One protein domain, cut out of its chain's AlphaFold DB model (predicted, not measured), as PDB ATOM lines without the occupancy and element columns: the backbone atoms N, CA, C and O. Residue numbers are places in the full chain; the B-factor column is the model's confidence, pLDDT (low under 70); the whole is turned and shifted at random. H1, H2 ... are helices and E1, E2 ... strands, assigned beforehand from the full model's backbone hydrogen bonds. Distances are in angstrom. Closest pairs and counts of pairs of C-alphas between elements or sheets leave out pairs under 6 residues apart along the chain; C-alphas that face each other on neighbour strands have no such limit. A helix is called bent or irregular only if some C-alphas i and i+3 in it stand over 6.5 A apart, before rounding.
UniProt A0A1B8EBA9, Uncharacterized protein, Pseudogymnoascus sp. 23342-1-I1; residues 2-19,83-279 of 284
ATOM      1  N   HIS A   2     -11.455  23.299 -15.122       50.78
ATOM      2  CA  HIS A   2     -10.044  22.889 -15.295       50.78
ATOM      3  C   HIS A   2      -9.788  21.409 -15.630       50.78
ATOM      4  O   HIS A   2      -8.814  21.113 -16.310       50.78
ATOM      5  N   MET A   3     -10.641  20.476 -15.196       47.69
ATOM      6  CA  MET A   3     -10.503  19.048 -15.532       47.69
ATOM      7  C   MET A   3     -10.644  18.803 -17.043       47.69
ATOM      8  O   MET A   3      -9.781  18.186 -17.650       47.69
ATOM      9  N   PHE A   4     -11.667  19.386 -17.676       50.78
ATOM     10  CA  PHE A   4     -11.879  19.292 -19.126       50.78
ATOM     11  C   PHE A   4     -10.773  19.983 -19.942       50.78
ATOM     12  O   PHE A   4     -10.450  19.538 -21.038       50.78
ATOM     13  N   GLU A   5     -10.155  21.041 -19.410       56.09
ATOM     14  CA  GLU A   5      -8.982  21.677 -20.029       56.09
ATOM     15  C   GLU A   5      -7.742  20.771 -19.976       56.09
ATOM     16  O   GLU A   5      -7.021  20.684 -20.966       56.09
ATOM     17  N   HIS A   6      -7.524  20.048 -18.868       57.00
ATOM     18  CA  HIS A   6      -6.441  19.061 -18.765       57.00
ATOM     19  C   HIS A   6      -6.685  17.851 -19.675       57.00
ATOM     20  O   HIS A   6      -5.751  17.423 -20.344       57.00
ATOM     21  N   LEU A   7      -7.927  17.353 -19.775       48.28
ATOM     22  CA  LEU A   7      -8.294  16.296 -20.731       48.28
ATOM     23  C   LEU A   7      -7.996  16.726 -22.180       48.28
ATOM     24  O   LEU A   7      -7.392  15.979 -22.947       48.28
ATOM     25  N   ARG A   8      -8.331  17.971 -22.540       53.66
ATOM     26  CA  ARG A   8      -8.053  18.532 -23.872       53.66
ATOM     27  C   ARG A   8      -6.555  18.738 -24.135       53.66
ATOM     28  O   ARG A   8      -6.084  18.499 -25.246       53.66
ATOM     29  N   ALA A   9      -5.791  19.158 -23.126       58.16
ATOM     30  CA  ALA A   9      -4.337  19.285 -23.227       58.16
ATOM     31  C   ALA A   9      -3.654  17.912 -23.380       58.16
ATOM     32  O   ALA A   9      -2.754  17.766 -24.208       58.16
ATOM     33  N   ALA A  10      -4.138  16.895 -22.660       54.66
ATOM     34  CA  ALA A  10      -3.668  15.516 -22.767       54.66
ATOM     35  C   ALA A  10      -3.887  14.928 -24.164       54.66
ATOM     36  O   ALA A  10      -3.003  14.258 -24.701       54.66
ATOM     37  N   ALA A  11      -5.024  15.239 -24.790       50.78
ATOM     38  CA  ALA A  11      -5.323  14.861 -26.171       50.78
ATOM     39  C   ALA A  11      -4.343  15.469 -27.197       50.78
ATOM     40  O   ALA A  11      -4.135  14.893 -28.259       50.78
ATOM     41  N   SER A  12      -3.704  16.599 -26.872       51.66
ATOM     42  CA  SER A  12      -2.855  17.360 -27.805       51.66
ATOM     43  C   SER A  12      -1.369  16.959 -27.768       51.66
ATOM     44  O   SER A  12      -0.654  17.179 -28.741       51.66
ATOM     45  N   GLN A  13      -0.883  16.364 -26.669       57.22
ATOM     46  CA  GLN A  13       0.540  16.023 -26.480       57.22
ATOM     47  C   GLN A  13       1.018  14.778 -27.253       57.22
ATOM     48  O   GLN A  13       2.224  14.559 -27.353       57.22
ATOM     49  N   SER A  14       0.116  13.956 -27.803       54.94
ATOM     50  CA  SER A  14       0.467  12.695 -28.483       54.94
ATOM     51  C   SER A  14       1.275  12.877 -29.775       54.94
ATOM     52  O   SER A  14       2.085  12.020 -30.125       54.94
ATOM     53  N   ALA A  15       1.106  14.010 -30.462       58.09
ATOM     54  CA  ALA A  15       1.680  14.232 -31.789       58.09
ATOM     55  C   ALA A  15       3.205  14.462 -31.791       58.09
ATOM     56  O   ALA A  15       3.864  14.177 -32.790       58.09
ATOM     57  N   GLU A  16       3.787  14.955 -30.693       64.50
ATOM     58  CA  GLU A  16       5.190  15.404 -30.673       64.50
ATOM     59  C   GLU A  16       6.192  14.293 -30.303       64.50
ATOM     60  O   GLU A  16       7.337  14.322 -30.756       64.50
ATOM     61  N   TYR A  17       5.785  13.275 -29.530       70.44
ATOM     62  CA  TYR A  17       6.690  12.193 -29.096       70.44
ATOM     63  C   TYR A  17       6.634  10.926 -29.965       70.44
ATOM     64  O   TYR A  17       7.514  10.067 -29.850       70.44
ATOM     65  N   GLY A  18       5.631  10.797 -30.841       73.38
ATOM     66  CA  GLY A  18       5.393   9.604 -31.664       73.38
ATOM     67  C   GLY A  18       6.620   9.118 -32.457       73.38
ATOM     68  O   GLY A  18       7.001   7.954 -32.308       73.38
ATOM     69  N   PRO A  19       7.309   9.981 -33.234       82.31
ATOM     70  CA  PRO A  19       8.482   9.575 -34.013       82.31
ATOM     71  C   PRO A  19       9.656   9.090 -33.150       82.31
ATOM     72  O   PRO A  19      10.362   8.152 -33.520       82.31
ATOM     73  N   THR A  83       5.831  -6.267  -9.668       95.38
ATOM     74  CA  THR A  83       4.366  -6.165  -9.765       95.38
ATOM     75  C   THR A  83       3.918  -5.380 -11.007       95.38
ATOM     76  O   THR A  83       2.945  -5.757 -11.659       95.38
ATOM     77  N   ARG A  84       4.657  -4.321 -11.372       94.94
ATOM     78  CA  ARG A  84       4.399  -3.521 -12.578       94.94
ATOM     79  C   ARG A  84       4.737  -4.273 -13.858       94.94
ATOM     80  O   ARG A  84       4.015  -4.129 -14.842       94.94
ATOM     81  N   ASP A  85       5.797  -5.079 -13.852       96.56
ATOM     82  CA  ASP A  85       6.137  -5.911 -15.006       96.56
ATOM     83  C   ASP A  85       5.026  -6.917 -15.288       96.56
ATOM     84  O   ASP A  85       4.604  -7.025 -16.433       96.56
ATOM     85  N   HIS A  86       4.490  -7.566 -14.251       97.31
ATOM     86  CA  HIS A  86       3.357  -8.482 -14.392       97.31
ATOM     87  C   HIS A  86       2.094  -7.799 -14.928       97.31
ATOM     88  O   HIS A  86       1.433  -8.356 -15.799       97.31
ATOM     89  N   LEU A  87       1.775  -6.584 -14.468       98.00
ATOM     90  CA  LEU A  87       0.655  -5.821 -15.029       98.00
ATOM     91  C   LEU A  87       0.886  -5.493 -16.509       98.00
ATOM     92  O   LEU A  87      -0.015  -5.605 -17.334       98.00
ATOM     93  N   THR A  88       2.110  -5.088 -16.846       97.00
ATOM     94  CA  THR A  88       2.477  -4.722 -18.218       97.00
ATOM     95  C   THR A  88       2.433  -5.939 -19.144       97.00
ATOM     96  O   THR A  88       1.979  -5.807 -20.275       97.00
ATOM     97  N   ASP A  89       2.831  -7.123 -18.666       98.06
ATOM     98  CA  ASP A  89       2.716  -8.387 -19.408       98.06
ATOM     99  C   ASP A  89       1.261  -8.716 -19.782       98.06
ATOM    100  O   ASP A  89       1.020  -9.313 -20.824       98.06
ATOM    101  N   LEU A  90       0.280  -8.319 -18.965       98.44
ATOM    102  CA  LEU A  90      -1.136  -8.433 -19.330       98.44
ATOM    103  C   LEU A  90      -1.528  -7.347 -20.340       98.44
ATOM    104  O   LEU A  90      -2.155  -7.631 -21.361       98.44
ATOM    105  N   GLY A  91      -1.104  -6.105 -20.090       97.88
ATOM    106  CA  GLY A  91      -1.426  -4.949 -20.926       97.88
ATOM    107  C   GLY A  91      -0.955  -5.054 -22.379       97.88
ATOM    108  O   GLY A  91      -1.648  -4.577 -23.275       97.88
ATOM    109  N   VAL A  92       0.180  -5.713 -22.650       98.00
ATOM    110  CA  VAL A  92       0.712  -5.868 -24.023       98.00
ATOM    111  C   VAL A  92      -0.209  -6.663 -24.954       98.00
ATOM    112  O   VAL A  92      -0.061  -6.555 -26.169       98.00
ATOM    113  N   HIS A  93      -1.166  -7.431 -24.423       98.44
ATOM    114  CA  HIS A  93      -2.127  -8.191 -25.226       98.44
ATOM    115  C   HIS A  93      -3.358  -7.375 -25.647       98.44
ATOM    116  O   HIS A  93      -4.018  -7.732 -26.623       98.44
ATOM    117  N   ILE A  94      -3.643  -6.260 -24.966       98.50
ATOM    118  CA  ILE A  94      -4.807  -5.403 -25.243       98.50
ATOM    119  C   ILE A  94      -4.795  -4.871 -26.684       98.50
ATOM    120  O   ILE A  94      -5.809  -5.041 -27.359       98.50
ATOM    121  N   PRO A  95      -3.688  -4.306 -27.219       98.19
ATOM    122  CA  PRO A  95      -3.672  -3.766 -28.580       98.19
ATOM    123  C   PRO A  95      -4.113  -4.760 -29.659       98.19
ATOM    124  O   PRO A  95      -4.812  -4.375 -30.591       98.19
ATOM    125  N   ASN A  96      -3.768  -6.045 -29.519       98.25
ATOM    126  CA  ASN A  96      -4.201  -7.075 -30.464       98.25
ATOM    127  C   ASN A  96      -5.723  -7.289 -30.426       98.25
ATOM    128  O   ASN A  96      -6.349  -7.404 -31.474       98.25
ATOM    129  N   LEU A  97      -6.339  -7.296 -29.239       98.56
ATOM    130  CA  LEU A  97      -7.796  -7.421 -29.113       98.56
ATOM    131  C   LEU A  97      -8.519  -6.218 -29.731       98.56
ATOM    132  O   LEU A  97      -9.539  -6.391 -30.397       98.56
ATOM    133  N   LEU A  98      -7.964  -5.015 -29.564       98.31
ATOM    134  CA  LEU A  98      -8.470  -3.799 -30.205       98.31
ATOM    135  C   LEU A  98      -8.380  -3.888 -31.733       98.31
ATOM    136  O   LEU A  98      -9.358  -3.603 -32.422       98.31
ATOM    137  N   GLN A  99      -7.246  -4.358 -32.251       98.25
ATOM    138  CA  GLN A  99      -7.047  -4.576 -33.681       98.25
ATOM    139  C   GLN A  99      -8.040  -5.602 -34.247       98.25
ATOM    140  O   GLN A  99      -8.655  -5.375 -35.289       98.25
ATOM    141  N   CYS A 100      -8.233  -6.730 -33.553       98.06
ATOM    142  CA  CYS A 100      -9.217  -7.743 -33.932       98.06
ATOM    143  C   CYS A 100     -10.643  -7.178 -33.933       98.06
ATOM    144  O   CYS A 100     -11.409  -7.481 -34.847       98.06
ATOM    145  N   PHE A 101     -10.990  -6.344 -32.948       97.69
ATOM    146  CA  PHE A 101     -12.278  -5.652 -32.913       97.69
ATOM    147  C   PHE A 101     -12.467  -4.737 -34.126       97.69
ATOM    148  O   PHE A 101     -13.531  -4.775 -34.740       97.69
ATOM    149  N   ASP A 102     -11.457  -3.956 -34.513       96.62
ATOM    150  CA  ASP A 102     -11.564  -3.045 -35.662       96.62
ATOM    151  C   ASP A 102     -11.775  -3.802 -36.971       96.62
ATOM    152  O   ASP A 102     -12.651  -3.451 -37.761       96.62
ATOM    153  N   ILE A 103     -11.006  -4.876 -37.177       95.88
ATOM    154  CA  ILE A 103     -11.146  -5.755 -38.343       95.88
ATOM    155  C   ILE A 103     -12.548  -6.375 -38.364       95.88
ATOM    156  O   ILE A 103     -13.206  -6.382 -39.407       95.88
ATOM    157  N   HIS A 104     -13.021  -6.862 -37.215       94.56
ATOM    158  CA  HIS A 104     -14.350  -7.448 -37.086       94.56
ATOM    159  C   HIS A 104     -15.448  -6.421 -37.397       94.56
ATOM    160  O   HIS A 104     -16.275  -6.658 -38.275       94.56
ATOM    161  N   SER A 105     -15.410  -5.252 -36.758       92.44
ATOM    162  CA  SER A 105     -16.361  -4.162 -36.981       92.44
ATOM    163  C   SER A 105     -16.398  -3.749 -38.457       92.44
ATOM    164  O   SER A 105     -17.466  -3.747 -39.073       92.44
ATOM    165  N   ALA A 106     -15.235  -3.550 -39.086       92.25
ATOM    166  CA  ALA A 106     -15.149  -3.236 -40.510       92.25
ATOM    167  C   ALA A 106     -15.779  -4.328 -41.394       92.25
ATOM    168  O   ALA A 106     -16.533  -4.007 -42.313       92.25
ATOM    169  N   SER A 107     -15.537  -5.610 -41.095       89.69
ATOM    170  CA  SER A 107     -16.101  -6.740 -41.854       89.69
ATOM    171  C   SER A 107     -17.631  -6.848 -41.766       89.69
ATOM    172  O   SER A 107     -18.273  -7.318 -42.704       89.69
ATOM    173  N   THR A 108     -18.234  -6.355 -40.679       86.44
ATOM    174  CA  THR A 108     -19.694  -6.398 -40.481       86.44
ATOM    175  C   THR A 108     -20.468  -5.305 -41.225       86.44
ATOM    176  O   THR A 108     -21.681  -5.424 -41.384       86.44
ATOM    177  N   THR A 109     -19.794  -4.277 -41.753       82.44
ATOM    178  CA  THR A 109     -20.455  -3.146 -42.438       82.44
ATOM    179  C   THR A 109     -21.180  -3.535 -43.728       82.44
ATOM    180  O   THR A 109     -22.176  -2.914 -44.091       82.44
ATOM    181  N   THR A 110     -20.720  -4.577 -44.427       80.44
ATOM    182  CA  THR A 110     -21.326  -5.053 -45.686       80.44
ATOM    183  C   THR A 110     -22.410  -6.113 -45.484       80.44
ATOM    184  O   THR A 110     -22.941  -6.643 -46.461       80.44
ATOM    185  N   GLY A 111     -22.732  -6.440 -44.232       80.31
ATOM    186  CA  GLY A 111     -23.707  -7.457 -43.862       80.31
ATOM    187  C   GLY A 111     -23.200  -8.359 -42.742       80.31
ATOM    188  O   GLY A 111     -22.001  -8.591 -42.581       80.31
ATOM    189  N   TYR A 112     -24.136  -8.903 -41.973       85.38
ATOM    190  CA  TYR A 112     -23.831  -9.724 -40.812       85.38
ATOM    191  C   TYR A 112     -24.179 -11.190 -41.055       85.38
ATOM    192  O   TYR A 112     -25.257 -11.513 -41.550       85.38
ATOM    193  N   THR A 113     -23.253 -12.082 -40.717       88.12
ATOM    194  CA  THR A 113     -23.362 -13.522 -40.969       88.12
ATOM    195  C   THR A 113     -23.246 -14.292 -39.656       88.12
ATOM    196  O   THR A 113     -22.809 -13.756 -38.637       88.12
ATOM    197  N   ALA A 114     -23.598 -15.578 -39.676       86.88
ATOM    198  CA  ALA A 114     -23.355 -16.457 -38.532       86.88
ATOM    199  C   ALA A 114     -21.855 -16.547 -38.181       86.88
ATOM    200  O   ALA A 114     -21.504 -16.588 -37.009       86.88
ATOM    201  N   GLU A 115     -20.962 -16.504 -39.176       90.00
ATOM    202  CA  GLU A 115     -19.508 -16.489 -38.955       90.00
ATOM    203  C   GLU A 115     -19.048 -15.215 -38.232       90.00
ATOM    204  O   GLU A 115     -18.208 -15.284 -37.331       90.00
ATOM    205  N   HIS A 116     -19.638 -14.060 -38.564       92.12
ATOM    206  CA  HIS A 116     -19.393 -12.821 -37.827       92.12
ATOM    207  C   HIS A 116     -19.835 -12.961 -36.366       92.12
ATOM    208  O   HIS A 116     -19.079 -12.589 -35.473       92.12
ATOM    209  N   PHE A 117     -20.999 -13.565 -36.109       90.94
ATOM    210  CA  PHE A 117     -21.465 -13.816 -34.744       90.94
ATOM    211  C   PHE A 117     -20.500 -14.688 -33.936       90.94
ATOM    212  O   PHE A 117     -20.100 -14.299 -32.839       90.94
ATOM    213  N   GLU A 118     -20.071 -15.823 -34.488       91.88
ATOM    214  CA  GLU A 118     -19.119 -16.716 -33.818       91.88
ATOM    215  C   GLU A 118     -17.767 -16.032 -33.572       91.88
ATOM    216  O   GLU A 118     -17.190 -16.146 -32.489       91.88
ATOM    217  N   THR A 119     -17.284 -15.254 -34.545       95.38
ATOM    218  CA  THR A 119     -16.049 -14.469 -34.408       95.38
ATOM    219  C   THR A 119     -16.173 -13.425 -33.299       95.38
ATOM    220  O   THR A 119     -15.282 -13.312 -32.458       95.38
ATOM    221  N   GLY A 120     -17.289 -12.694 -33.250       95.62
ATOM    222  CA  GLY A 120     -17.550 -11.696 -32.216       95.62
ATOM    223  C   GLY A 120     -17.689 -12.319 -30.823       95.62
ATOM    224  O   GLY A 120     -17.101 -11.819 -29.870       95.62
ATOM    225  N   MET A 121     -18.368 -13.462 -30.693       95.00
ATOM    226  CA  MET A 121     -18.447 -14.210 -29.429       95.00
ATOM    227  C   MET A 121     -17.079 -14.742 -28.975       95.00
ATOM    228  O   MET A 121     -16.749 -14.690 -27.784       95.00
ATOM    229  N   SER A 122     -16.258 -15.227 -29.910       97.12
ATOM    230  CA  SER A 122     -14.882 -15.644 -29.627       97.12
ATOM    231  C   SER A 122     -14.021 -14.472 -29.152       97.12
ATOM    232  O   SER A 122     -13.278 -14.609 -28.178       97.12
ATOM    233  N   LEU A 123     -14.144 -13.306 -29.789       98.19
ATOM    234  CA  LEU A 123     -13.435 -12.097 -29.379       98.19
ATOM    235  C   LEU A 123     -13.888 -11.619 -27.993       98.19
ATOM    236  O   LEU A 123     -13.041 -11.321 -27.154       98.19
ATOM    237  N   LEU A 124     -15.195 -11.624 -27.717       97.25
ATOM    238  CA  LEU A 124     -15.738 -11.289 -26.398       97.25
ATOM    239  C   LEU A 124     -15.182 -12.222 -25.312       97.25
ATOM    240  O   LEU A 124     -14.764 -11.762 -24.256       97.25
ATOM    241  N   THR A 125     -15.086 -13.522 -25.600       97.75
ATOM    242  CA  THR A 125     -14.488 -14.507 -24.682       97.75
ATOM    243  C   THR A 125     -13.019 -14.195 -24.384       97.75
ATOM    244  O   THR A 125     -12.590 -14.303 -23.238       97.75
ATOM    245  N   GLN A 126     -12.243 -13.788 -25.394       98.44
ATOM    246  CA  GLN A 126     -10.836 -13.404 -25.216       98.44
ATOM    247  C   GLN A 126     -10.678 -12.117 -24.397       98.44
ATOM    248  O   GLN A 126      -9.765 -12.030 -23.578       98.44
ATOM    249  N   ILE A 127     -11.567 -11.138 -24.592       98.44
ATOM    250  CA  ILE A 127     -11.614  -9.913 -23.780       98.44
ATOM    251  C   ILE A 127     -11.889 -10.277 -22.316       98.44
ATOM    252  O   ILE A 127     -11.098  -9.918 -21.445       98.44
ATOM    253  N   THR A 128     -12.923 -11.082 -22.059       97.50
ATOM    254  CA  THR A 128     -13.287 -11.516 -20.704       97.50
ATOM    255  C   THR A 128     -12.192 -12.340 -20.020       97.50
ATOM    256  O   THR A 128     -11.961 -12.179 -18.825       97.50
ATOM    257  N   ASP A 129     -11.476 -13.204 -20.745       98.38
ATOM    258  CA  ASP A 129     -10.326 -13.936 -20.189       98.38
ATOM    259  C   ASP A 129      -9.202 -12.981 -19.747       98.38
ATOM    260  O   ASP A 129      -8.603 -13.162 -18.683       98.38
ATOM    261  N   LEU A 130      -8.931 -11.925 -20.522       98.50
ATOM    262  CA  LEU A 130      -7.928 -10.928 -20.145       98.50
ATOM    263  C   LEU A 130      -8.385 -10.058 -18.962       98.50
ATOM    264  O   LEU A 130      -7.576  -9.781 -18.076       98.50
ATOM    265  N   GLU A 131      -9.664  -9.685 -18.903       98.00
ATOM    266  CA  GLU A 131     -10.266  -8.987 -17.756       98.00
ATOM    267  C   GLU A 131     -10.143  -9.815 -16.470       98.00
ATOM    268  O   GLU A 131      -9.680  -9.306 -15.451       98.00
ATOM    269  N   GLN A 132     -10.439 -11.118 -16.528       98.12
ATOM    270  CA  GLN A 132     -10.274 -12.027 -15.387       98.12
ATOM    271  C   GLN A 132      -8.814 -12.141 -14.936       98.12
ATOM    272  O   GLN A 132      -8.531 -12.204 -13.739       98.12
ATOM    273  N   LYS A 133      -7.857 -12.148 -15.872       98.62
ATOM    274  CA  LYS A 133      -6.421 -12.142 -15.538       98.62
ATOM    275  C   LYS A 133      -6.000 -10.841 -14.856       98.62
ATOM    276  O   LYS A 133      -5.200 -10.889 -13.920       98.62
ATOM    277  N   LEU A 134      -6.530  -9.700 -15.298       98.44
ATOM    278  CA  LEU A 134      -6.311  -8.402 -14.655       98.44
ATOM    279  C   LEU A 134      -6.910  -8.385 -13.240       98.44
ATOM    280  O   LEU A 134      -6.211  -8.027 -12.292       98.44
ATOM    281  N   GLU A 135      -8.150  -8.840 -13.068       97.50
ATOM    282  CA  GLU A 135      -8.806  -8.943 -11.757       97.50
ATOM    283  C   GLU A 135      -8.038  -9.878 -10.808       97.50
ATOM    284  O   GLU A 135      -7.796  -9.544  -9.643       97.50
ATOM    285  N   GLY A 136      -7.576 -11.023 -11.317       98.06
ATOM    286  CA  GLY A 136      -6.730 -11.954 -10.576       98.06
ATOM    287  C   GLY A 136      -5.393 -11.334 -10.164       98.06
ATOM    288  O   GLY A 136      -4.922 -11.565  -9.049       98.06
ATOM    289  N   TRP A 137      -4.798 -10.500 -11.023       97.69
ATOM    290  CA  TRP A 137      -3.591  -9.744 -10.695       97.69
ATOM    291  C   TRP A 137      -3.839  -8.724  -9.571       97.69
ATOM    292  O   TRP A 137      -3.048  -8.682  -8.623       97.69
ATOM    293  N   LEU A 138      -4.935  -7.953  -9.620       96.56
ATOM    294  CA  LEU A 138      -5.260  -6.975  -8.573       96.56
ATOM    295  C   LEU A 138      -5.556  -7.679  -7.244       96.56
ATOM    296  O   LEU A 138      -4.977  -7.320  -6.221       96.56
ATOM    297  N   SER A 139      -6.374  -8.731  -7.279       95.75
ATOM    298  CA  SER A 139      -6.682  -9.565  -6.111       95.75
ATOM    299  C   SER A 139      -5.402 -10.124  -5.482       95.75
ATOM    300  O   SER A 139      -5.204 -10.062  -4.268       95.75
ATOM    301  N   GLY A 140      -4.481 -10.627  -6.311       95.06
ATOM    302  CA  GLY A 140      -3.170 -11.089  -5.866       95.06
ATOM    303  C   GLY A 140      -2.377  -9.988  -5.162       95.06
ATOM    304  O   GLY A 140      -1.848 -10.214  -4.075       95.06
ATOM    305  N   LEU A 141      -2.346  -8.778  -5.726       93.38
ATOM    306  CA  LEU A 141      -1.687  -7.631  -5.104       93.38
ATOM    307  C   LEU A 141      -2.306  -7.289  -3.741       93.38
ATOM    308  O   LEU A 141      -1.573  -7.174  -2.757       93.38
ATOM    309  N   GLU A 142      -3.630  -7.199  -3.657       91.94
ATOM    310  CA  GLU A 142      -4.350  -6.856  -2.425       91.94
ATOM    311  C   GLU A 142      -4.095  -7.863  -1.297       91.94
ATOM    312  O   GLU A 142      -3.866  -7.460  -0.156       91.94
ATOM    313  N   THR A 143      -4.018  -9.163  -1.607       91.94
ATOM    314  CA  THR A 143      -3.718 -10.201  -0.597       91.94
ATOM    315  C   THR A 143      -2.315 -10.089   0.002       91.94
ATOM    316  O   THR A 143      -2.075 -10.569   1.111       91.94
ATOM    317  N   THR A 144      -1.381  -9.447  -0.703       89.25
ATOM    318  CA  THR A 144      -0.008  -9.230  -0.216       89.25
ATOM    319  C   THR A 144       0.151  -7.941   0.590       89.25
ATOM    320  O   THR A 144       1.211  -7.704   1.176       89.25
ATOM    321  N   THR A 145      -0.890  -7.107   0.655       84.94
ATOM    322  CA  THR A 145      -0.859  -5.809   1.334       84.94
ATOM    323  C   THR A 145      -1.730  -5.801   2.587       84.94
ATOM    324  O   THR A 145      -2.883  -6.207   2.564       84.94
ATOM    325  N   LEU A 146      -1.178  -5.307   3.700       81.94
ATOM    326  CA  LEU A 146      -1.901  -5.191   4.979       81.94
ATOM    327  C   LEU A 146      -2.856  -3.989   5.032       81.94
ATOM    328  O   LEU A 146      -3.733  -3.935   5.889       81.94
ATOM    329  N   GLU A 147      -2.647  -3.007   4.158       80.81
ATOM    330  CA  GLU A 147      -3.401  -1.756   4.102       80.81
ATOM    331  C   GLU A 147      -4.006  -1.584   2.701       80.81
ATOM    332  O   GLU A 147      -3.397  -2.052   1.733       80.81
ATOM    333  N   PRO A 148      -5.148  -0.881   2.569       86.06
ATOM    334  CA  PRO A 148      -5.733  -0.568   1.269       86.06
ATOM    335  C   PRO A 148      -4.745   0.156   0.347       86.06
ATOM    336  O   PRO A 148      -4.005   1.043   0.780       86.06
ATOM    337  N   LEU A 149      -4.767  -0.182  -0.945       88.50
ATOM    338  CA  LEU A 149      -3.907   0.453  -1.951       88.50
ATOM    339  C   LEU A 149      -4.265   1.937  -2.172       88.50
ATOM    340  O   LEU A 149      -3.395   2.747  -2.506       88.50
ATOM    341  N   TYR A 150      -5.535   2.288  -1.955       89.00
ATOM    342  CA  TYR A 150      -6.067   3.644  -2.042       89.00
ATOM    343  C   TYR A 150      -7.310   3.815  -1.152       89.00
ATOM    344  O   TYR A 150      -7.918   2.839  -0.713       89.00
ATOM    345  N   TRP A 151      -7.699   5.063  -0.879       86.44
ATOM    346  CA  TRP A 151      -8.939   5.390  -0.167       86.44
ATOM    347  C   TRP A 151      -9.500   6.749  -0.593       86.44
ATOM    348  O   TRP A 151      -8.780   7.628  -1.073       86.44
ATOM    349  N   SER A 152     -10.806   6.943  -0.393       81.56
ATOM    350  CA  SER A 152     -11.461   8.228  -0.649       81.56
ATOM    351  C   SER A 152     -11.072   9.262   0.405       81.56
ATOM    352  O   SER A 152     -11.155   9.005   1.609       81.56
ATOM    353  N   ARG A 153     -10.720  10.476  -0.033       70.25
ATOM    354  CA  ARG A 153     -10.413  11.611   0.853       70.25
ATOM    355  C   ARG A 153     -11.616  12.085   1.687       70.25
ATOM    356  O   ARG A 153     -11.421  12.787   2.677       70.25
ATOM    357  N   ASN A 154     -12.840  11.714   1.303       63.84
ATOM    358  CA  ASN A 154     -14.074  12.109   1.991       63.84
ATOM    359  C   ASN A 154     -14.372  11.278   3.251       63.84
ATOM    360  O   ASN A 154     -15.244  11.657   4.034       63.84
ATOM    361  N   LEU A 155     -13.681  10.153   3.457       57.72
ATOM    362  CA  LEU A 155     -13.867   9.330   4.648       57.72
ATOM    363  C   LEU A 155     -13.180   9.995   5.853       57.72
ATOM    364  O   LEU A 155     -12.030  10.427   5.725       57.72
ATOM    365  N   PRO A 156     -13.844  10.089   7.026       47.56
ATOM    366  CA  PRO A 156     -13.195  10.547   8.246       47.56
ATOM    367  C   PRO A 156     -11.969   9.668   8.486       47.56
ATOM    368  O   PRO A 156     -12.097   8.453   8.614       47.56
ATOM    369  N   THR A 157     -10.779  10.265   8.515       48.41
ATOM    370  CA  THR A 157      -9.537   9.556   8.833       48.41
ATOM    371  C   THR A 157      -9.636   9.016  10.259       48.41
ATOM    372  O   THR A 157      -9.376   9.737  11.218       48.41
ATOM    373  N   THR A 158     -10.051   7.758  10.406       46.41
ATOM    374  CA  THR A 158     -10.152   7.050  11.695       46.41
ATOM    375  C   THR A 158      -8.787   6.657  12.252       46.41
ATOM    376  O   THR A 158      -8.667   6.300  13.422       46.41
ATOM    377  N   HIS A 159      -7.739   6.764  11.440       45.31
ATOM    378  CA  HIS A 159      -6.390   6.358  11.783       45.31
ATOM    379  C   HIS A 159      -5.412   7.524  11.630       45.31
ATOM    380  O   HIS A 159      -5.464   8.289  10.667       45.31
ATOM    381  N   ASN A 160      -4.491   7.623  12.591       45.50
ATOM    382  CA  ASN A 160      -3.280   8.449  12.576       45.50
ATOM    383  C   ASN A 160      -2.333   8.037  11.418       45.50
ATOM    384  O   ASN A 160      -1.182   7.666  11.650       45.50
ATOM    385  N   HIS A 161      -2.787   8.059  10.164       51.19
ATOM    386  CA  HIS A 161      -1.950   7.740   9.012       51.19
ATOM    387  C   HIS A 161      -1.022   8.922   8.718       51.19
ATOM    388  O   HIS A 161      -1.320   9.811   7.925       51.19
ATOM    389  N   LYS A 162       0.149   8.906   9.364       47.44
ATOM    390  CA  LYS A 162       1.306   9.768   9.065       47.44
ATOM    391  C   LYS A 162       1.962   9.470   7.703       47.44
ATOM    392  O   LYS A 162       3.014  10.026   7.419       47.44
ATOM    393  N   ASN A 163       1.358   8.622   6.872       52.06
ATOM    394  CA  ASN A 163       1.936   8.121   5.626       52.06
ATOM    395  C   ASN A 163       1.165   8.675   4.418       52.06
ATOM    396  O   ASN A 163       0.628   7.914   3.620       52.06
ATOM    397  N   TYR A 164       1.040   9.999   4.323       56.97
ATOM    398  CA  TYR A 164       0.720  10.617   3.040       56.97
ATOM    399  C   TYR A 164       2.005  10.682   2.219       56.97
ATOM    400  O   TYR A 164       3.074  10.961   2.763       56.97
ATOM    401  N   ASP A 165       1.900  10.415   0.922       61.22
ATOM    402  CA  ASP A 165       3.017  10.640   0.020       61.22
ATOM    403  C   ASP A 165       3.370  12.137   0.015       61.22
ATOM    404  O   ASP A 165       2.532  12.986  -0.300       61.22
ATOM    405  N   ALA A 166       4.597  12.460   0.425       61.91
ATOM    406  CA  ALA A 166       5.103  13.827   0.425       61.91
ATOM    407  C   ALA A 166       5.437  14.325  -0.991       61.91
ATOM    408  O   ALA A 166       5.550  15.533  -1.192       61.91
ATOM    409  N   GLU A 167       5.595  13.419  -1.960       64.25
ATOM    410  CA  GLU A 167       5.952  13.733  -3.343       64.25
ATOM    411  C   GLU A 167       4.710  13.960  -4.217       64.25
ATOM    412  O   GLU A 167       4.680  14.909  -4.995       64.25
ATOM    413  N   CYS A 168       3.655  13.157  -4.057       65.56
ATOM    414  CA  CYS A 168       2.396  13.284  -4.808       65.56
ATOM    415  C   CYS A 168       1.307  14.027  -4.004       65.56
ATOM    416  O   CYS A 168       0.241  13.487  -3.693       65.56
ATOM    417  N   VAL A 169       1.572  15.287  -3.635       71.75
ATOM    418  CA  VAL A 169       0.606  16.136  -2.907       71.75
ATOM    419  C   VAL A 169      -0.449  16.675  -3.875       71.75
ATOM    420  O   VAL A 169      -0.066  17.321  -4.848       71.75
ATOM    421  N   PRO A 170      -1.763  16.491  -3.642       69.31
ATOM    422  CA  PRO A 170      -2.751  16.865  -4.646       69.31
ATOM    423  C   PRO A 170      -2.706  18.332  -5.063       69.31
ATOM    424  O   PRO A 170      -2.740  19.226  -4.215       69.31
ATOM    425  N   LYS A 171      -2.686  18.562  -6.380       68.25
ATOM    426  CA  LYS A 171      -2.500  19.884  -7.003       68.25
ATOM    427  C   LYS A 171      -3.581  20.902  -6.620       68.25
ATOM    428  O   LYS A 171      -3.313  22.101  -6.577       68.25
ATOM    429  N   TYR A 172      -4.797  20.439  -6.328       70.12
ATOM    430  CA  TYR A 172      -5.931  21.300  -5.990       70.12
ATOM    431  C   TYR A 172      -6.548  20.940  -4.636       70.12
ATOM    432  O   TYR A 172      -6.712  19.768  -4.291       70.12
ATOM    433  N   SER A 173      -6.979  21.969  -3.902       60.47
ATOM    434  CA  SER A 173      -7.564  21.877  -2.554       60.47
ATOM    435  C   SER A 173      -8.966  21.258  -2.505       60.47
ATOM    436  O   SER A 173      -9.483  21.010  -1.415       60.47
ATOM    437  N   ASN A 174      -9.612  21.051  -3.660       64.50
ATOM    438  CA  ASN A 174     -10.957  20.488  -3.730       64.50
ATOM    439  C   ASN A 174     -10.927  18.997  -3.386       64.50
ATOM    440  O   ASN A 174     -10.489  18.195  -4.191       64.50
ATOM    441  N   LYS A 175     -11.428  18.628  -2.209       64.25
ATOM    442  CA  LYS A 175     -11.333  17.263  -1.675       64.25
ATOM    443  C   LYS A 175     -12.337  16.272  -2.273       64.25
ATOM    444  O   LYS A 175     -12.174  15.072  -2.066       64.25
ATOM    445  N   PHE A 176     -13.360  16.751  -2.985       60.03
ATOM    446  CA  PHE A 176     -14.419  15.891  -3.507       60.03
ATOM    447  C   PHE A 176     -13.881  14.941  -4.583       60.03
ATOM    448  O   PHE A 176     -13.215  15.381  -5.515       60.03
ATOM    449  N   HIS A 177     -14.197  13.649  -4.440       63.75
ATOM    450  CA  HIS A 177     -13.816  12.564  -5.359       63.75
ATOM    451  C   HIS A 177     -12.301  12.362  -5.538       63.75
ATOM    452  O   HIS A 177     -11.877  11.674  -6.457       63.75
ATOM    453  N   GLN A 178     -11.471  12.914  -4.644       77.81
ATOM    454  CA  GLN A 178     -10.028  12.678  -4.672       77.81
ATOM    455  C   GLN A 178      -9.677  11.338  -4.027       77.81
ATOM    456  O   GLN A 178     -10.076  11.058  -2.888       77.81
ATOM    457  N   LEU A 179      -8.862  10.556  -4.729       85.81
ATOM    458  CA  LEU A 179      -8.233   9.358  -4.193       85.81
ATOM    459  C   LEU A 179      -6.895   9.710  -3.542       85.81
ATOM    460  O   LEU A 179      -6.095  10.492  -4.066       85.81
ATOM    461  N   ILE A 180      -6.660   9.120  -2.375       82.69
ATOM    462  CA  ILE A 180      -5.374   9.150  -1.689       82.69
ATOM    463  C   ILE A 180      -4.727   7.785  -1.867       82.69
ATOM    464  O   ILE A 180      -5.391   6.757  -1.744       82.69
ATOM    465  N   PHE A 181      -3.428   7.801  -2.133       85.56
ATOM    466  CA  PHE A 181      -2.620   6.613  -2.342       85.56
ATOM    467  C   PHE A 181      -1.503   6.562  -1.316       85.56
ATOM    468  O   PHE A 181      -1.059   7.589  -0.797       85.56
ATOM    469  N   ARG A 182      -0.998   5.353  -1.078       81.25
ATOM    470  CA  ARG A 182       0.169   5.141  -0.220       81.25
ATOM    471  C   ARG A 182       1.446   5.769  -0.786       81.25
ATOM    472  O   ARG A 182       2.308   6.192  -0.023       81.25
ATOM    473  N   SER A 183       1.587   5.764  -2.109       85.31
ATOM    474  CA  SER A 183       2.712   6.367  -2.830       85.31
ATOM    475  C   SER A 183       2.352   6.596  -4.299       85.31
ATOM    476  O   SER A 183       1.470   5.914  -4.831       85.31
ATOM    477  N   GLY A 184       3.073   7.491  -4.967       85.44
ATOM    478  CA  GLY A 184       2.985   7.764  -6.393       85.44
ATOM    479  C   GLY A 184       3.086   6.498  -7.229       85.44
ATOM    480  O   GLY A 184       2.154   6.223  -7.978       85.44
ATOM    481  N   PRO A 185       4.121   5.655  -7.055       88.75
ATOM    482  CA  PRO A 185       4.247   4.406  -7.803       88.75
ATOM    483  C   PRO A 185       3.042   3.463  -7.681       88.75
ATOM    484  O   PRO A 185       2.735   2.755  -8.639       88.75
ATOM    485  N   VAL A 186       2.343   3.451  -6.536       91.31
ATOM    486  CA  VAL A 186       1.083   2.696  -6.372       91.31
ATOM    487  C   VAL A 186      -0.049   3.363  -7.152       91.31
ATOM    488  O   VAL A 186      -0.783   2.673  -7.851       91.31
ATOM    489  N   ALA A 187      -0.160   4.692  -7.090       91.44
ATOM    490  CA  ALA A 187      -1.142   5.445  -7.867       91.44
ATOM    491  C   ALA A 187      -0.966   5.226  -9.379       91.44
ATOM    492  O   ALA A 187      -1.928   4.899 -10.066       91.44
ATOM    493  N   GLY A 188       0.264   5.336  -9.895       91.81
ATOM    494  CA  GLY A 188       0.567   5.096 -11.308       91.81
ATOM    495  C   GLY A 188       0.287   3.653 -11.730       91.81
ATOM    496  O   GLY A 188      -0.277   3.416 -12.794       91.81
ATOM    497  N   LEU A 189       0.596   2.686 -10.857       94.31
ATOM    498  CA  LEU A 189       0.300   1.275 -11.092       94.31
ATOM    499  C   LEU A 189      -1.213   1.017 -11.207       94.31
ATOM    500  O   LEU A 189      -1.647   0.357 -12.149       94.31
ATOM    501  N   LEU A 190      -2.008   1.548 -10.274       95.44
ATOM    502  CA  LEU A 190      -3.464   1.392 -10.279       95.44
ATOM    503  C   LEU A 190      -4.116   2.102 -11.462       95.44
ATOM    504  O   LEU A 190      -5.006   1.543 -12.090       95.44
ATOM    505  N   VAL A 191      -3.648   3.300 -11.812       95.19
ATOM    506  CA  VAL A 191      -4.177   4.027 -12.968       95.19
ATOM    507  C   VAL A 191      -3.893   3.285 -14.273       95.19
ATOM    508  O   VAL A 191      -4.769   3.247 -15.136       95.19
ATOM    509  N   HIS A 192      -2.734   2.637 -14.421       95.44
ATOM    510  CA  HIS A 192      -2.490   1.758 -15.568       95.44
ATOM    511  C   HIS A 192      -3.460   0.573 -15.596       95.44
ATOM    512  O   HIS A 192      -4.051   0.301 -16.637       95.44
ATOM    513  N   TYR A 193      -3.658  -0.086 -14.451       97.75
ATOM    514  CA  TYR A 193      -4.614  -1.185 -14.319       97.75
ATOM    515  C   TYR A 193      -6.033  -0.750 -14.712       97.75
ATOM    516  O   TYR A 193      -6.636  -1.353 -15.595       97.75
ATOM    517  N   TRP A 194      -6.534   0.350 -14.146       98.00
ATOM    518  CA  TRP A 194      -7.854   0.885 -14.480       98.00
ATOM    519  C   TRP A 194      -7.959   1.294 -15.946       98.00
ATOM    520  O   TRP A 194      -8.996   1.091 -16.560       98.00
ATOM    521  N   SER A 195      -6.888   1.818 -16.538       97.12
ATOM    522  CA  SER A 195      -6.884   2.166 -17.963       97.12
ATOM    523  C   SER A 195      -7.004   0.936 -18.856       97.12
ATOM    524  O   SER A 195      -7.705   0.976 -19.861       97.12
ATOM    525  N   PHE A 196      -6.346  -0.163 -18.483       98.12
ATOM    526  CA  PHE A 196      -6.478  -1.443 -19.171       98.12
ATOM    527  C   PHE A 196      -7.900  -1.991 -19.060       98.12
ATOM    528  O   PHE A 196      -8.487  -2.333 -20.085       98.12
ATOM    529  N   CYS A 197      -8.477  -1.987 -17.854       98.12
ATOM    530  CA  CYS A 197      -9.865  -2.400 -17.645       98.12
ATOM    531  C   CYS A 197     -10.843  -1.524 -18.435       98.12
ATOM    532  O   CYS A 197     -11.696  -2.053 -19.133       98.12
ATOM    533  N   LEU A 198     -10.689  -0.197 -18.401       97.69
ATOM    534  CA  LEU A 198     -11.565   0.720 -19.129       97.69
ATOM    535  C   LEU A 198     -11.466   0.512 -20.645       97.69
ATOM    536  O   LEU A 198     -12.481   0.481 -21.331       97.69
ATOM    537  N   GLN A 199     -10.259   0.320 -21.181       97.06
ATOM    538  CA  GLN A 199     -10.068   0.088 -22.612       97.06
ATOM    539  C   GLN A 199     -10.701  -1.230 -23.091       97.06
ATOM    540  O   GLN A 199     -11.262  -1.280 -24.194       97.06
ATOM    541  N   LEU A 200     -10.612  -2.287 -22.277       97.81
ATOM    542  CA  LEU A 200     -11.279  -3.562 -22.535       97.81
ATOM    543  C   LEU A 200     -12.798  -3.420 -22.405       97.81
ATOM    544  O   LEU A 200     -13.496  -3.762 -23.357       97.81
ATOM    545  N   GLY A 201     -13.286  -2.782 -21.339       96.50
ATOM    546  CA  GLY A 201     -14.704  -2.517 -21.104       96.50
ATOM    547  C   GLY A 201     -15.359  -1.728 -22.240       96.50
ATOM    548  O   GLY A 201     -16.378  -2.153 -22.772       96.50
ATOM    549  N   ILE A 202     -14.732  -0.646 -22.726       95.31
ATOM    550  CA  ILE A 202     -15.206   0.106 -23.907       95.31
ATOM    551  C   ILE A 202     -15.385  -0.820 -25.114       95.31
ATOM    552  O   ILE A 202     -16.382  -0.746 -25.836       95.31
ATOM    553  N   THR A 203     -14.402  -1.686 -25.352       96.06
ATOM    554  CA  THR A 203     -14.405  -2.601 -26.499       96.06
ATOM    555  C   THR A 203     -15.460  -3.692 -26.326       96.06
ATOM    556  O   THR A 203     -16.176  -3.998 -27.277       96.06
ATOM    557  N   SER A 204     -15.604  -4.222 -25.109       96.50
ATOM    558  CA  SER A 204     -16.618  -5.202 -24.714       96.50
ATOM    559  C   SER A 204     -18.031  -4.652 -24.917       96.50
ATOM    560  O   SER A 204     -18.829  -5.267 -25.622       96.50
ATOM    561  N   ILE A 205     -18.303  -3.440 -24.419       95.50
ATOM    562  CA  ILE A 205     -19.578  -2.722 -24.578       95.50
ATOM    563  C   ILE A 205     -19.930  -2.576 -26.062       95.50
ATOM    564  O   ILE A 205     -21.011  -2.990 -26.484       95.50
ATOM    565  N   LYS A 206     -19.010  -2.036 -26.875       94.69
ATOM    566  CA  LYS A 206     -19.241  -1.843 -28.317       94.69
ATOM    567  C   LYS A 206     -19.475  -3.173 -29.037       94.69
ATOM    568  O   LYS A 206     -20.373  -3.277 -29.869       94.69
ATOM    569  N   LEU A 207     -18.700  -4.204 -28.705       95.06
ATOM    570  CA  LEU A 207     -18.849  -5.530 -29.299       95.06
ATOM    571  C   LEU A 207     -20.193  -6.164 -28.931       95.06
ATOM    572  O   LEU A 207     -20.896  -6.647 -29.811       95.06
ATOM    573  N   GLN A 208     -20.598  -6.114 -27.664       94.44
ATOM    574  CA  GLN A 208     -21.893  -6.627 -27.218       94.44
ATOM    575  C   GLN A 208     -23.064  -5.876 -27.858       94.44
ATOM    576  O   GLN A 208     -24.049  -6.512 -28.228       94.44
ATOM    577  N   GLN A 209     -22.957  -4.559 -28.058       92.25
ATOM    578  CA  GLN A 209     -23.953  -3.778 -28.803       92.25
ATOM    579  C   GLN A 209     -24.080  -4.252 -30.259       92.25
ATOM    580  O   GLN A 209     -25.201  -4.448 -30.734       92.25
ATOM    581  N   ILE A 210     -22.953  -4.495 -30.945       91.06
ATOM    582  CA  ILE A 210     -22.941  -5.076 -32.298       91.06
ATOM    583  C   ILE A 210     -23.589  -6.464 -32.280       91.06
ATOM    584  O   ILE A 210     -24.447  -6.747 -33.106       91.06
ATOM    585  N   LEU A 211     -23.239  -7.336 -31.335       91.50
ATOM    586  CA  LEU A 211     -23.832  -8.675 -31.248       91.50
ATOM    587  C   LEU A 211     -25.356  -8.601 -31.010       91.50
ATOM    588  O   LEU A 211     -26.128  -9.282 -31.686       91.50
ATOM    589  N   LEU A 212     -25.808  -7.742 -30.092       90.38
ATOM    590  CA  LEU A 212     -27.218  -7.586 -29.722       90.38
ATOM    591  C   LEU A 212     -28.095  -7.043 -30.853       90.38
ATOM    592  O   LEU A 212     -29.237  -7.497 -30.995       90.38
ATOM    593  N   SER A 213     -27.593  -6.107 -31.664       86.50
ATOM    594  CA  SER A 213     -28.357  -5.553 -32.793       86.50
ATOM    595  C   SER A 213     -28.715  -6.621 -33.838       86.50
ATOM    596  O   SER A 213     -29.749  -6.515 -34.501       86.50
ATOM    597  N   HIS A 214     -27.926  -7.696 -33.915       80.94
ATOM    598  CA  HIS A 214     -28.140  -8.812 -34.835       80.94
ATOM    599  C   HIS A 214     -28.934  -9.965 -34.211       80.94
ATOM    600  O   HIS A 214     -29.837 -10.501 -34.851       80.94
ATOM    601  N   VAL A 215     -28.671 -10.311 -32.945       81.31
ATOM    602  CA  VAL A 215     -29.430 -11.348 -32.211       81.31
ATOM    603  C   VAL A 215     -30.909 -10.977 -32.094       81.31
ATOM    604  O   VAL A 215     -31.776 -11.839 -32.212       81.31
ATOM    605  N   SER A 216     -31.214  -9.682 -31.954       65.62
ATOM    606  CA  SER A 216     -32.593  -9.175 -31.884       65.62
ATOM    607  C   SER A 216     -33.437  -9.498 -33.131       65.62
ATOM    608  O   SER A 216     -34.658  -9.363 -33.093       65.62
ATOM    609  N   GLN A 217     -32.812  -9.940 -34.229       66.50
ATOM    610  CA  GLN A 217     -33.479 -10.333 -35.473       66.50
ATOM    611  C   GLN A 217     -33.809 -11.840 -35.537       66.50
ATOM    612  O   GLN A 217     -34.515 -12.265 -36.452       66.50
ATOM    613  N   VAL A 218     -33.339 -12.656 -34.578       67.94
ATOM    614  CA  VAL A 218     -33.475 -14.126 -34.578       67.94
ATOM    615  C   VAL A 218     -34.184 -14.618 -33.299       67.94
ATOM    616  O   VAL A 218     -33.557 -14.738 -32.246       67.94
ATOM    617  N   PRO A 219     -35.484 -14.978 -33.364       62.38
ATOM    618  CA  PRO A 219     -36.291 -15.342 -32.189       62.38
ATOM    619  C   PRO A 219     -35.818 -16.569 -31.392       62.38
ATOM    620  O   PRO A 219     -36.236 -16.751 -30.253       62.38
ATOM    621  N   GLU A 220     -34.973 -17.433 -31.958       69.06
ATOM    622  CA  GLU A 220     -34.490 -18.657 -31.296       69.06
ATOM    623  C   GLU A 220     -33.331 -18.406 -30.308       69.06
ATOM    624  O   GLU A 220     -32.932 -19.312 -29.579       69.06
ATOM    625  N   GLN A 221     -32.806 -17.176 -30.235       74.75
ATOM    626  CA  GLN A 221     -31.596 -16.836 -29.470       74.75
ATOM    627  C   GLN A 221     -31.854 -16.039 -28.175       74.75
ATOM    628  O   GLN A 221     -30.930 -15.442 -27.624       74.75
ATOM    629  N   VAL A 222     -33.075 -16.078 -27.630       76.38
ATOM    630  CA  VAL A 222     -33.490 -15.305 -26.434       76.38
ATOM    631  C   VAL A 222     -32.532 -15.466 -25.244       76.38
ATOM    632  O   VAL A 222     -32.134 -14.481 -24.633       76.38
ATOM    633  N   LEU A 223     -32.077 -16.689 -24.946       80.06
ATOM    634  CA  LEU A 223     -31.152 -16.928 -23.827       80.06
ATOM    635  C   LEU A 223     -29.784 -16.249 -24.027       80.06
ATOM    636  O   LEU A 223     -29.139 -15.844 -23.061       80.06
ATOM    637  N   VAL A 224     -29.316 -16.165 -25.274       84.06
ATOM    638  CA  VAL A 224     -28.051 -15.502 -25.618       84.06
ATOM    639  C   VAL A 224     -28.224 -13.989 -25.532       84.06
ATOM    640  O   VAL A 224     -27.364 -13.311 -24.974       84.06
ATOM    641  N   GLN A 225     -29.366 -13.479 -25.998       86.62
ATOM    642  CA  GLN A 225     -29.741 -12.075 -25.879       86.62
ATOM    643  C   GLN A 225     -29.773 -11.615 -24.416       86.62
ATOM    644  O   GLN A 225     -29.138 -10.619 -24.084       86.62
ATOM    645  N   ASP A 226     -30.437 -12.362 -23.529       87.50
ATOM    646  CA  ASP A 226     -30.530 -12.017 -22.105       87.50
ATOM    647  C   ASP A 226     -29.148 -11.942 -21.443       87.50
ATOM    648  O   ASP A 226     -28.857 -11.001 -20.702       87.50
ATOM    649  N   LYS A 227     -28.267 -12.906 -21.744       89.56
ATOM    650  CA  LYS A 227     -26.889 -12.915 -21.233       89.56
ATOM    651  C   LYS A 227     -26.077 -11.725 -21.737       89.56
ATOM    652  O   LYS A 227     -25.359 -11.119 -20.948       89.56
ATOM    653  N   LEU A 228     -26.188 -11.392 -23.024       90.38
ATOM    654  CA  LEU A 228     -25.498 -10.241 -23.610       90.38
ATOM    655  C   LEU A 228     -26.016  -8.919 -23.029       90.38
ATOM    656  O   LEU A 228     -25.211  -8.053 -22.712       90.38
ATOM    657  N   CYS A 229     -27.328  -8.776 -22.820       90.94
ATOM    658  CA  CYS A 229     -27.920  -7.594 -22.186       90.94
ATOM    659  C   CYS A 229     -27.448  -7.413 -20.736       90.94
ATOM    660  O   CYS A 229     -27.079  -6.307 -20.344       90.94
ATOM    661  N   GLN A 230     -27.445  -8.489 -19.941       90.88
ATOM    662  CA  GLN A 230     -26.944  -8.452 -18.562       90.88
ATOM    663  C   GLN A 230     -25.445  -8.144 -18.511       90.88
ATOM    664  O   GLN A 230     -25.012  -7.347 -17.682       90.88
ATOM    665  N   GLY A 231     -24.663  -8.752 -19.411       91.12
ATOM    666  CA  GLY A 231     -23.242  -8.456 -19.575       91.12
ATOM    667  C   GLY A 231     -23.009  -6.980 -19.890       91.12
ATOM    668  O   GLY A 231     -22.246  -6.333 -19.186       91.12
ATOM    669  N   LEU A 232     -23.742  -6.432 -20.860       92.62
ATOM    670  CA  LEU A 232     -23.624  -5.037 -21.283       92.62
ATOM    671  C   LEU A 232     -23.887  -4.050 -20.146       92.62
ATOM    672  O   LEU A 232     -23.109  -3.122 -19.956       92.62
ATOM    673  N   GLN A 233     -24.958  -4.257 -19.377       93.06
ATOM    674  CA  GLN A 233     -25.283  -3.396 -18.235       93.06
ATOM    675  C   GLN A 233     -24.174  -3.424 -17.182       93.06
ATOM    676  O   GLN A 233     -23.727  -2.374 -16.727       93.06
ATOM    677  N   LYS A 234     -23.688  -4.624 -16.846       93.44
ATOM    678  CA  LYS A 234     -22.593  -4.796 -15.892       93.44
ATOM    679  C   LYS A 234     -21.314  -4.101 -16.371       93.44
ATOM    680  O   LYS A 234     -20.674  -3.411 -15.584       93.44
ATOM    681  N   GLU A 235     -20.947  -4.266 -17.640       93.38
ATOM    682  CA  GLU A 235     -19.745  -3.640 -18.202       93.38
ATOM    683  C   GLU A 235     -19.850  -2.112 -18.237       93.38
ATOM    684  O   GLU A 235     -18.871  -1.427 -17.956       93.38
ATOM    685  N   GLN A 236     -21.034  -1.556 -18.516       93.88
ATOM    686  CA  GLN A 236     -21.264  -0.108 -18.464       93.88
ATOM    687  C   GLN A 236     -21.080   0.457 -17.052       93.88
ATOM    688  O   GLN A 236     -20.365   1.442 -16.881       93.88
ATOM    689  N   GLU A 237     -21.667  -0.187 -16.038       94.25
ATOM    690  CA  GLU A 237     -21.500   0.220 -14.636       94.25
ATOM    691  C   GLU A 237     -20.024   0.161 -14.207       94.25
ATOM    692  O   GLU A 237     -19.497   1.113 -13.627       94.25
ATOM    693  N   LEU A 238     -19.322  -0.923 -14.558       94.75
ATOM    694  CA  LEU A 238     -17.897  -1.075 -14.259       94.75
ATOM    695  C   LEU A 238     -17.028  -0.049 -14.995       94.75
ATOM    696  O   LEU A 238     -16.064   0.459 -14.414       94.75
ATOM    697  N   ALA A 239     -17.338   0.267 -16.254       95.31
ATOM    698  CA  ALA A 239     -16.620   1.273 -17.030       95.31
ATOM    699  C   ALA A 239     -16.799   2.676 -16.434       95.31
ATOM    700  O   ALA A 239     -15.811   3.404 -16.296       95.31
ATOM    701  N   ASP A 240     -18.016   3.027 -16.007       93.88
ATOM    702  CA  ASP A 240     -18.301   4.283 -15.312       93.88
ATOM    703  C   ASP A 240     -17.493   4.398 -14.015       93.88
ATOM    704  O   ASP A 240     -16.766   5.381 -13.823       93.88
ATOM    705  N   ASP A 241     -17.545   3.377 -13.158       93.75
ATOM    706  CA  ASP A 241     -16.787   3.343 -11.905       93.75
ATOM    707  C   ASP A 241     -15.274   3.440 -12.159       93.75
ATOM    708  O   ASP A 241     -14.566   4.218 -11.512       93.75
ATOM    709  N   THR A 242     -14.770   2.710 -13.157       95.56
ATOM    710  CA  THR A 242     -13.349   2.712 -13.528       95.56
ATOM    711  C   THR A 242     -12.899   4.079 -14.045       95.56
ATOM    712  O   THR A 242     -11.840   4.577 -13.648       95.56
ATOM    713  N   ALA A 243     -13.707   4.740 -14.879       94.56
ATOM    714  CA  ALA A 243     -13.428   6.093 -15.353       94.56
ATOM    715  C   ALA A 243     -13.384   7.102 -14.192       94.56
ATOM    716  O   ALA A 243     -12.491   7.956 -14.146       94.56
ATOM    717  N   GLN A 244     -14.287   6.977 -13.211       92.12
ATOM    718  CA  GLN A 244     -14.263   7.813 -12.006       92.12
ATOM    719  C   GLN A 244     -13.012   7.574 -11.151       92.12
ATOM    720  O   GLN A 244     -12.452   8.536 -10.621       92.12
ATOM    721  N   LEU A 245     -12.529   6.332 -11.040       93.69
ATOM    722  CA  LEU A 245     -11.285   6.028 -10.323       93.69
ATOM    723  C   LEU A 245     -10.072   6.711 -10.970       93.69
ATOM    724  O   LEU A 245      -9.268   7.330 -10.266       93.69
ATOM    725  N   ILE A 246      -9.966   6.679 -12.304       93.75
ATOM    726  CA  ILE A 246      -8.891   7.366 -13.040       93.75
ATOM    727  C   ILE A 246      -8.967   8.885 -12.816       93.75
ATOM    728  O   ILE A 246      -7.957   9.511 -12.484       93.75
ATOM    729  N   LEU A 247     -10.158   9.483 -12.934       90.38
ATOM    730  CA  LEU A 247     -10.353  10.917 -12.679       90.38
ATOM    731  C   LEU A 247     -10.031  11.297 -11.229       90.38
ATOM    732  O   LEU A 247      -9.421  12.337 -10.982       90.38
ATOM    733  N   GLY A 248     -10.392  10.447 -10.269       89.00
ATOM    734  CA  GLY A 248     -10.099  10.659  -8.855       89.00
ATOM    735  C   GLY A 248      -8.607  10.583  -8.517       89.00
ATOM    736  O   GLY A 248      -8.179  11.156  -7.509       89.00
ATOM    737  N   ALA A 249      -7.806   9.917  -9.354       89.75
ATOM    738  CA  ALA A 249      -6.357   9.812  -9.205       89.75
ATOM    739  C   ALA A 249      -5.578  11.006  -9.788       89.75
ATOM    740  O   ALA A 249      -4.476  11.305  -9.315       89.75
ATOM    741  N   GLU A 250      -6.148  11.705 -10.779       88.25
ATOM    742  CA  GLU A 250      -5.523  12.836 -11.488       88.25
ATOM    743  C   GLU A 250      -4.929  13.896 -10.549       88.25
ATOM    744  O   GLU A 250      -3.769  14.267 -10.756       88.25
ATOM    745  N   PRO A 251      -5.616  14.349  -9.479       84.56
ATOM    746  CA  PRO A 251      -5.088  15.430  -8.653       84.56
ATOM    747  C   PRO A 251      -3.803  15.051  -7.921       84.56
ATOM    748  O   PRO A 251      -2.956  15.918  -7.717       84.56
ATOM    749  N   SER A 252      -3.677  13.782  -7.519       82.75
ATOM    750  CA  SER A 252      -2.505  13.240  -6.822       82.75
ATOM    751  C   SER A 252      -1.347  13.004  -7.789       82.75
ATOM    752  O   SER A 252      -0.207  13.312  -7.469       82.75
ATOM    753  N   LEU A 253      -1.629  12.482  -8.984       85.44
ATOM    754  CA  LEU A 253      -0.595  12.175  -9.972       85.44
ATOM    755  C   LEU A 253      -0.077  13.427 -10.697       85.44
ATOM    756  O   LEU A 253       1.110  13.509 -11.002       85.44
ATOM    757  N   SER A 254      -0.912  14.443 -10.922       83.31
ATOM    758  CA  SER A 254      -0.521  15.660 -11.652       83.31
ATOM    759  C   SER A 254       0.527  16.533 -10.949       83.31
ATOM    760  O   SER A 254       1.003  17.508 -11.536       83.31
ATOM    761  N   SER A 255       0.901  16.202  -9.712       79.94
ATOM    762  CA  SER A 255       1.903  16.917  -8.921       79.94
ATOM    763  C   SER A 255       3.236  16.184  -8.766       79.94
ATOM    764  O   SER A 255       4.152  16.751  -8.171       79.94
ATOM    765  N   CYS A 256       3.383  14.973  -9.314       80.50
ATOM    766  CA  CYS A 256       4.601  14.181  -9.162       80.50
ATOM    767  C   CYS A 256       5.118  13.585 -10.475       80.50
ATOM    768  O   CYS A 256       4.409  13.485 -11.477       80.50
ATOM    769  N   PHE A 257       6.395  13.187 -10.467       80.75
ATOM    770  CA  PHE A 257       7.074  12.640 -11.646       80.75
ATOM    771  C   PHE A 257       6.378  11.388 -12.194       80.75
ATOM    772  O   PHE A 257       6.254  11.233 -13.405       80.75
ATOM    773  N   GLU A 258       5.859  10.535 -11.309       85.94
ATOM    774  CA  GLU A 258       5.095   9.351 -11.704       85.94
ATOM    775  C   GLU A 258       3.905   9.712 -12.605       85.94
ATOM    776  O   GLU A 258       3.693   9.079 -13.640       85.94
ATOM    777  N   GLY A 259       3.144  10.753 -12.253       82.50
ATOM    778  CA  GLY A 259       1.998  11.165 -13.055       82.50
ATOM    779  C   GLY A 259       2.378  11.866 -14.350       82.50
ATOM    780  O   GLY A 259       1.656  11.724 -15.332       82.50
ATOM    781  N   PHE A 260       3.531  12.538 -14.414       78.75
ATOM    782  CA  PHE A 260       4.051  13.033 -15.694       78.75
ATOM    783  C   PHE A 260       4.217  11.894 -16.715       78.75
ATOM    784  O   PHE A 260       3.902  12.072 -17.888       78.75
ATOM    785  N   VAL A 261       4.657  10.717 -16.262       76.19
ATOM    786  CA  VAL A 261       4.860   9.543 -17.123       76.19
ATOM    787  C   VAL A 261       3.550   8.801 -17.402       76.19
ATOM    788  O   VAL A 261       3.307   8.390 -18.534       76.19
ATOM    789  N   CYS A 262       2.714   8.618 -16.380       83.00
ATOM    790  CA  CYS A 262       1.639   7.624 -16.422       83.00
ATOM    791  C   CYS A 262       0.245   8.204 -16.680       83.00
ATOM    792  O   CYS A 262      -0.660   7.441 -16.982       83.00
ATOM    793  N   LEU A 263       0.025   9.516 -16.536       85.56
ATOM    794  CA  LEU A 263      -1.336  10.068 -16.443       85.56
ATOM    795  C   LEU A 263      -1.960  10.455 -17.789       85.56
ATOM    796  O   LEU A 263      -3.181  10.434 -17.921       85.56
ATOM    797  N   GLN A 264      -1.154  10.803 -18.797       86.56
ATOM    798  CA  GLN A 264      -1.692  11.331 -20.060       86.56
ATOM    799  C   GLN A 264      -2.510  10.297 -20.857       86.56
ATOM    800  O   GLN A 264      -3.642  10.626 -21.219       86.56
ATOM    801  N   PRO A 265      -2.030   9.058 -21.101       88.44
ATOM    802  CA  PRO A 265      -2.838   8.065 -21.812       88.44
ATOM    803  C   PRO A 265      -4.152   7.686 -21.097       88.44
ATOM    804  O   PRO A 265      -5.193   7.726 -21.751       88.44
ATOM    805  N   PRO A 266      -4.176   7.419 -19.773       91.56
ATOM    806  CA  PRO A 266      -5.417   7.194 -19.024       91.56
ATOM    807  C   PRO A 266      -6.459   8.294 -19.214       91.56
ATOM    808  O   PRO A 266      -7.629   8.014 -19.458       91.56
ATOM    809  N   LEU A 267      -6.038   9.561 -19.138       91.00
ATOM    810  CA  LEU A 267      -6.935  10.700 -19.315       91.00
ATOM    811  C   LEU A 267      -7.512  10.769 -20.734       91.00
ATOM    812  O   LEU A 267      -8.680  11.121 -20.892       91.00
ATOM    813  N   ARG A 268      -6.737  10.400 -21.760       89.69
ATOM    814  CA  ARG A 268      -7.246  10.293 -23.136       89.69
ATOM    815  C   ARG A 268      -8.266   9.167 -23.289       89.69
ATOM    816  O   ARG A 268      -9.290   9.385 -23.929       89.69
ATOM    817  N   ILE A 269      -8.033   8.008 -22.668       92.31
ATOM    818  CA  ILE A 269      -8.992   6.888 -22.671       92.31
ATOM    819  C   ILE A 269     -10.304   7.320 -22.005       92.31
ATOM    820  O   ILE A 269     -11.375   7.111 -22.565       92.31
ATOM    821  N   VAL A 270     -10.231   7.995 -20.854       92.88
ATOM    822  CA  VAL A 270     -11.413   8.546 -20.172       92.88
ATOM    823  C   VAL A 270     -12.136   9.587 -21.032       92.88
ATOM    824  O   VAL A 270     -13.364   9.593 -21.082       92.88
ATOM    825  N   ALA A 271     -11.404  10.467 -21.720       89.94
ATOM    826  CA  ALA A 271     -12.012  11.436 -22.630       89.94
ATOM    827  C   ALA A 271     -12.756  10.735 -23.780       89.94
ATOM    828  O   ALA A 271     -13.933  11.017 -23.985       89.94
ATOM    829  N   SER A 272     -12.110   9.769 -24.444       87.94
ATOM    830  CA  SER A 272     -12.722   8.959 -25.506       87.94
ATOM    831  C   SER A 272     -13.957   8.211 -25.008       87.94
ATOM    832  O   SER A 272     -14.959   8.175 -25.710       87.94
ATOM    833  N   TYR A 273     -13.919   7.657 -23.792       92.06
ATOM    834  CA  TYR A 273     -15.064   6.972 -23.190       92.06
ATOM    835  C   TYR A 273     -16.293   7.881 -23.105       92.06
ATOM    836  O   TYR A 273     -17.372   7.528 -23.579       92.06
ATOM    837  N   PHE A 274     -16.131   9.079 -22.538       87.88
ATOM    838  CA  PHE A 274     -17.247  10.012 -22.404       87.88
ATOM    839  C   PHE A 274     -17.669  10.628 -23.744       87.88
ATOM    840  O   PHE A 274     -18.844  10.947 -23.904       87.88
ATOM    841  N   GLU A 275     -16.765  10.805 -24.708       86.75
ATOM    842  CA  GLU A 275     -17.115  11.266 -26.061       86.75
ATOM    843  C   GLU A 275     -17.921  10.210 -26.834       86.75
ATOM    844  O   GLU A 275     -18.941  10.537 -27.445       86.75
ATOM    845  N   ASP A 276     -17.525   8.941 -26.735       78.88
ATOM    846  CA  ASP A 276     -18.217   7.813 -27.360       78.88
ATOM    847  C   ASP A 276     -19.604   7.583 -26.741       78.88
ATOM    848  O   ASP A 276     -20.571   7.360 -27.465       78.88
ATOM    849  N   MET A 277     -19.733   7.696 -25.413       66.88
ATOM    850  CA  MET A 277     -21.016   7.535 -24.709       66.88
ATOM    851  C   MET A 277     -21.991   8.700 -24.938       66.88
ATOM    852  O   MET A 277     -23.204   8.521 -24.824       66.88
ATOM    853  N   ASN A 278     -21.483   9.897 -25.252       56.28
ATOM    854  CA  ASN A 278     -22.305  11.071 -25.566       56.28
ATOM    855  C   ASN A 278     -22.570  11.243 -27.067       56.28
ATOM    856  O   ASN A 278     -23.346  12.126 -27.443       56.28
ATOM    857  N   SER A 279     -21.947  10.431 -27.924       49.62
ATOM    858  CA  SER A 279     -22.278  10.416 -29.343       49.62
ATOM    859  C   SER A 279     -23.639   9.737 -29.507       49.62
ATOM    860  O   SER A 279     -23.773   8.561 -29.160       49.62
TER     861      SER A 279
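This is residues 2 to 19 and 83 to 279 of the 284 residues of an uncharacterized protein of Pseudogymnoascus sp. 23342-1-I1 (UniProt A0A1B8EBA9). Five helices, H4, H5, H6, H7 and H9, form a long up-and-down bundle, each running against the one before it in the chain, with H6 in the middle, H4 and H5 on one side of it and H7 and H9 on the other. At the end where H6 begins and H7 ends lie the small strand hairpin of E1 and E2, the short helix H8 and a long loop, of which residues 155 to 160 stick out, while H1 crosses H9 on the outside of the bundle and H2 follows it away from the body. The printed part has 215 residues, with nine named helices and two named strands in the order H1 H2 H3 H4 H5 E1 E2 H6 H7 H8 H9. The class is mostly helix, and the one sheet, E1 - E2, is antiparallel. The whole is compact, with a radius of gyration of the C-alphas of 19.3 A, and only just elongated, spanning 61 by 40 by 31 A.

H1, residues 2 to 12, and H2, residues 14 to 19, meet only through their link. H2 is irregular, with C-alphas 16 and 19 7.5 A apart, and it touches no helix. H3, residues 83 to 91, meets H4, residues 94 to 108, only through their link. H5, residues 114 to 143, forms a helical hairpin with H4 at a shallow tilt of 20 degrees; their closest C-alphas, of Thr 108 and His 116, are 7.0 A apart. H3 touches H5 too, closest at the C-alphas of Leu 90 and Leu 134, 7.0 A. E1, residues 150 to 152, and E2, residues 179 to 181, are a hairpin, with N 151 and O 180 at 3.0 A and N 180 and O 151 at 2.9 A, within hydrogen-bond range. H6, residues 184 to 215, is the hub, touching six helices. It touches H5 at a shallow tilt of 23 degrees, opposite ways, closest at the C-alphas of Leu 124 and Ser 204, 6.4 A. With residues 196 to 207 alone it touches H4, closest at the C-alphas of Leu 98 and Thr 203, 7.1 A. H3 and H6 only just touch, with 3 pairs of C-alphas within 8 A, the closest being Gly 91 and Phe 196, 6.4 A. H7, residues 219 to 253, forms a helical hairpin with H6 at a shallow tilt of 24 degrees, with 42 pairs of C-alphas within 8 A, the closest being Leu 198 and Ala 239, 5.5 A. H7 is irregular, with C-alphas 220 and 223 8.4 A apart, and has a kink of 34 degrees near residue 226. The closest C-alphas of E2 and H7 are those of Leu 179 and Gly 248, 5.2 A. H8, residues 257 to 262, touches H6, closest at the C-alphas of Gly 188 and Cys 262, 5.8 A, and touches H7 only at the corner. H9, residues 264 to 278, touches H6, closest at the C-alphas of Ser 195 and Pro 266, 5.3 A. H9 also touches H7 at a steep tilt of 44 degrees, closest at the C-alphas of Ala 243 and Val 270, 5.8 A. H1 touches H9 about perpendicular, at 74 degrees, closest at the C-alphas of Ala 10 and Gln 264, 5.4 A. Every O i to N i+4 pair is within hydrogen-bond range in H1, H3, H4, H5, H8 and H9, against 27 of 28 in H6, 27 of 31 in H7 and 0 of 2 in H2, where 0 of 3 O i to N i+3 pairs are.

H1 begins at C-alpha 2, (-10.044, 22.889, -15.295). From first to last C-alpha, H4 measures 21.3 A, H5 43.2 A, H6 45.6 A, H7 50.2 A and H9 21.3 A. H6 begins at C-alpha 184, (2.985, 7.764, -6.393), and H9 ends at C-alpha 278, (-22.305, 11.071, -25.566).

The two C-alphas farthest apart, of Thr 110 and Asn 160, are 62.5 A apart. Residues 20 to 82 are not printed, and C-alphas 19 and 83 are 29.2 A apart across the cut. The link from E1 to E2, 26 residues, is long. Mean pLDDT of the printed part is 83.7; 45 residues are under 70, among them residues 2 to 16 and 154 to 168.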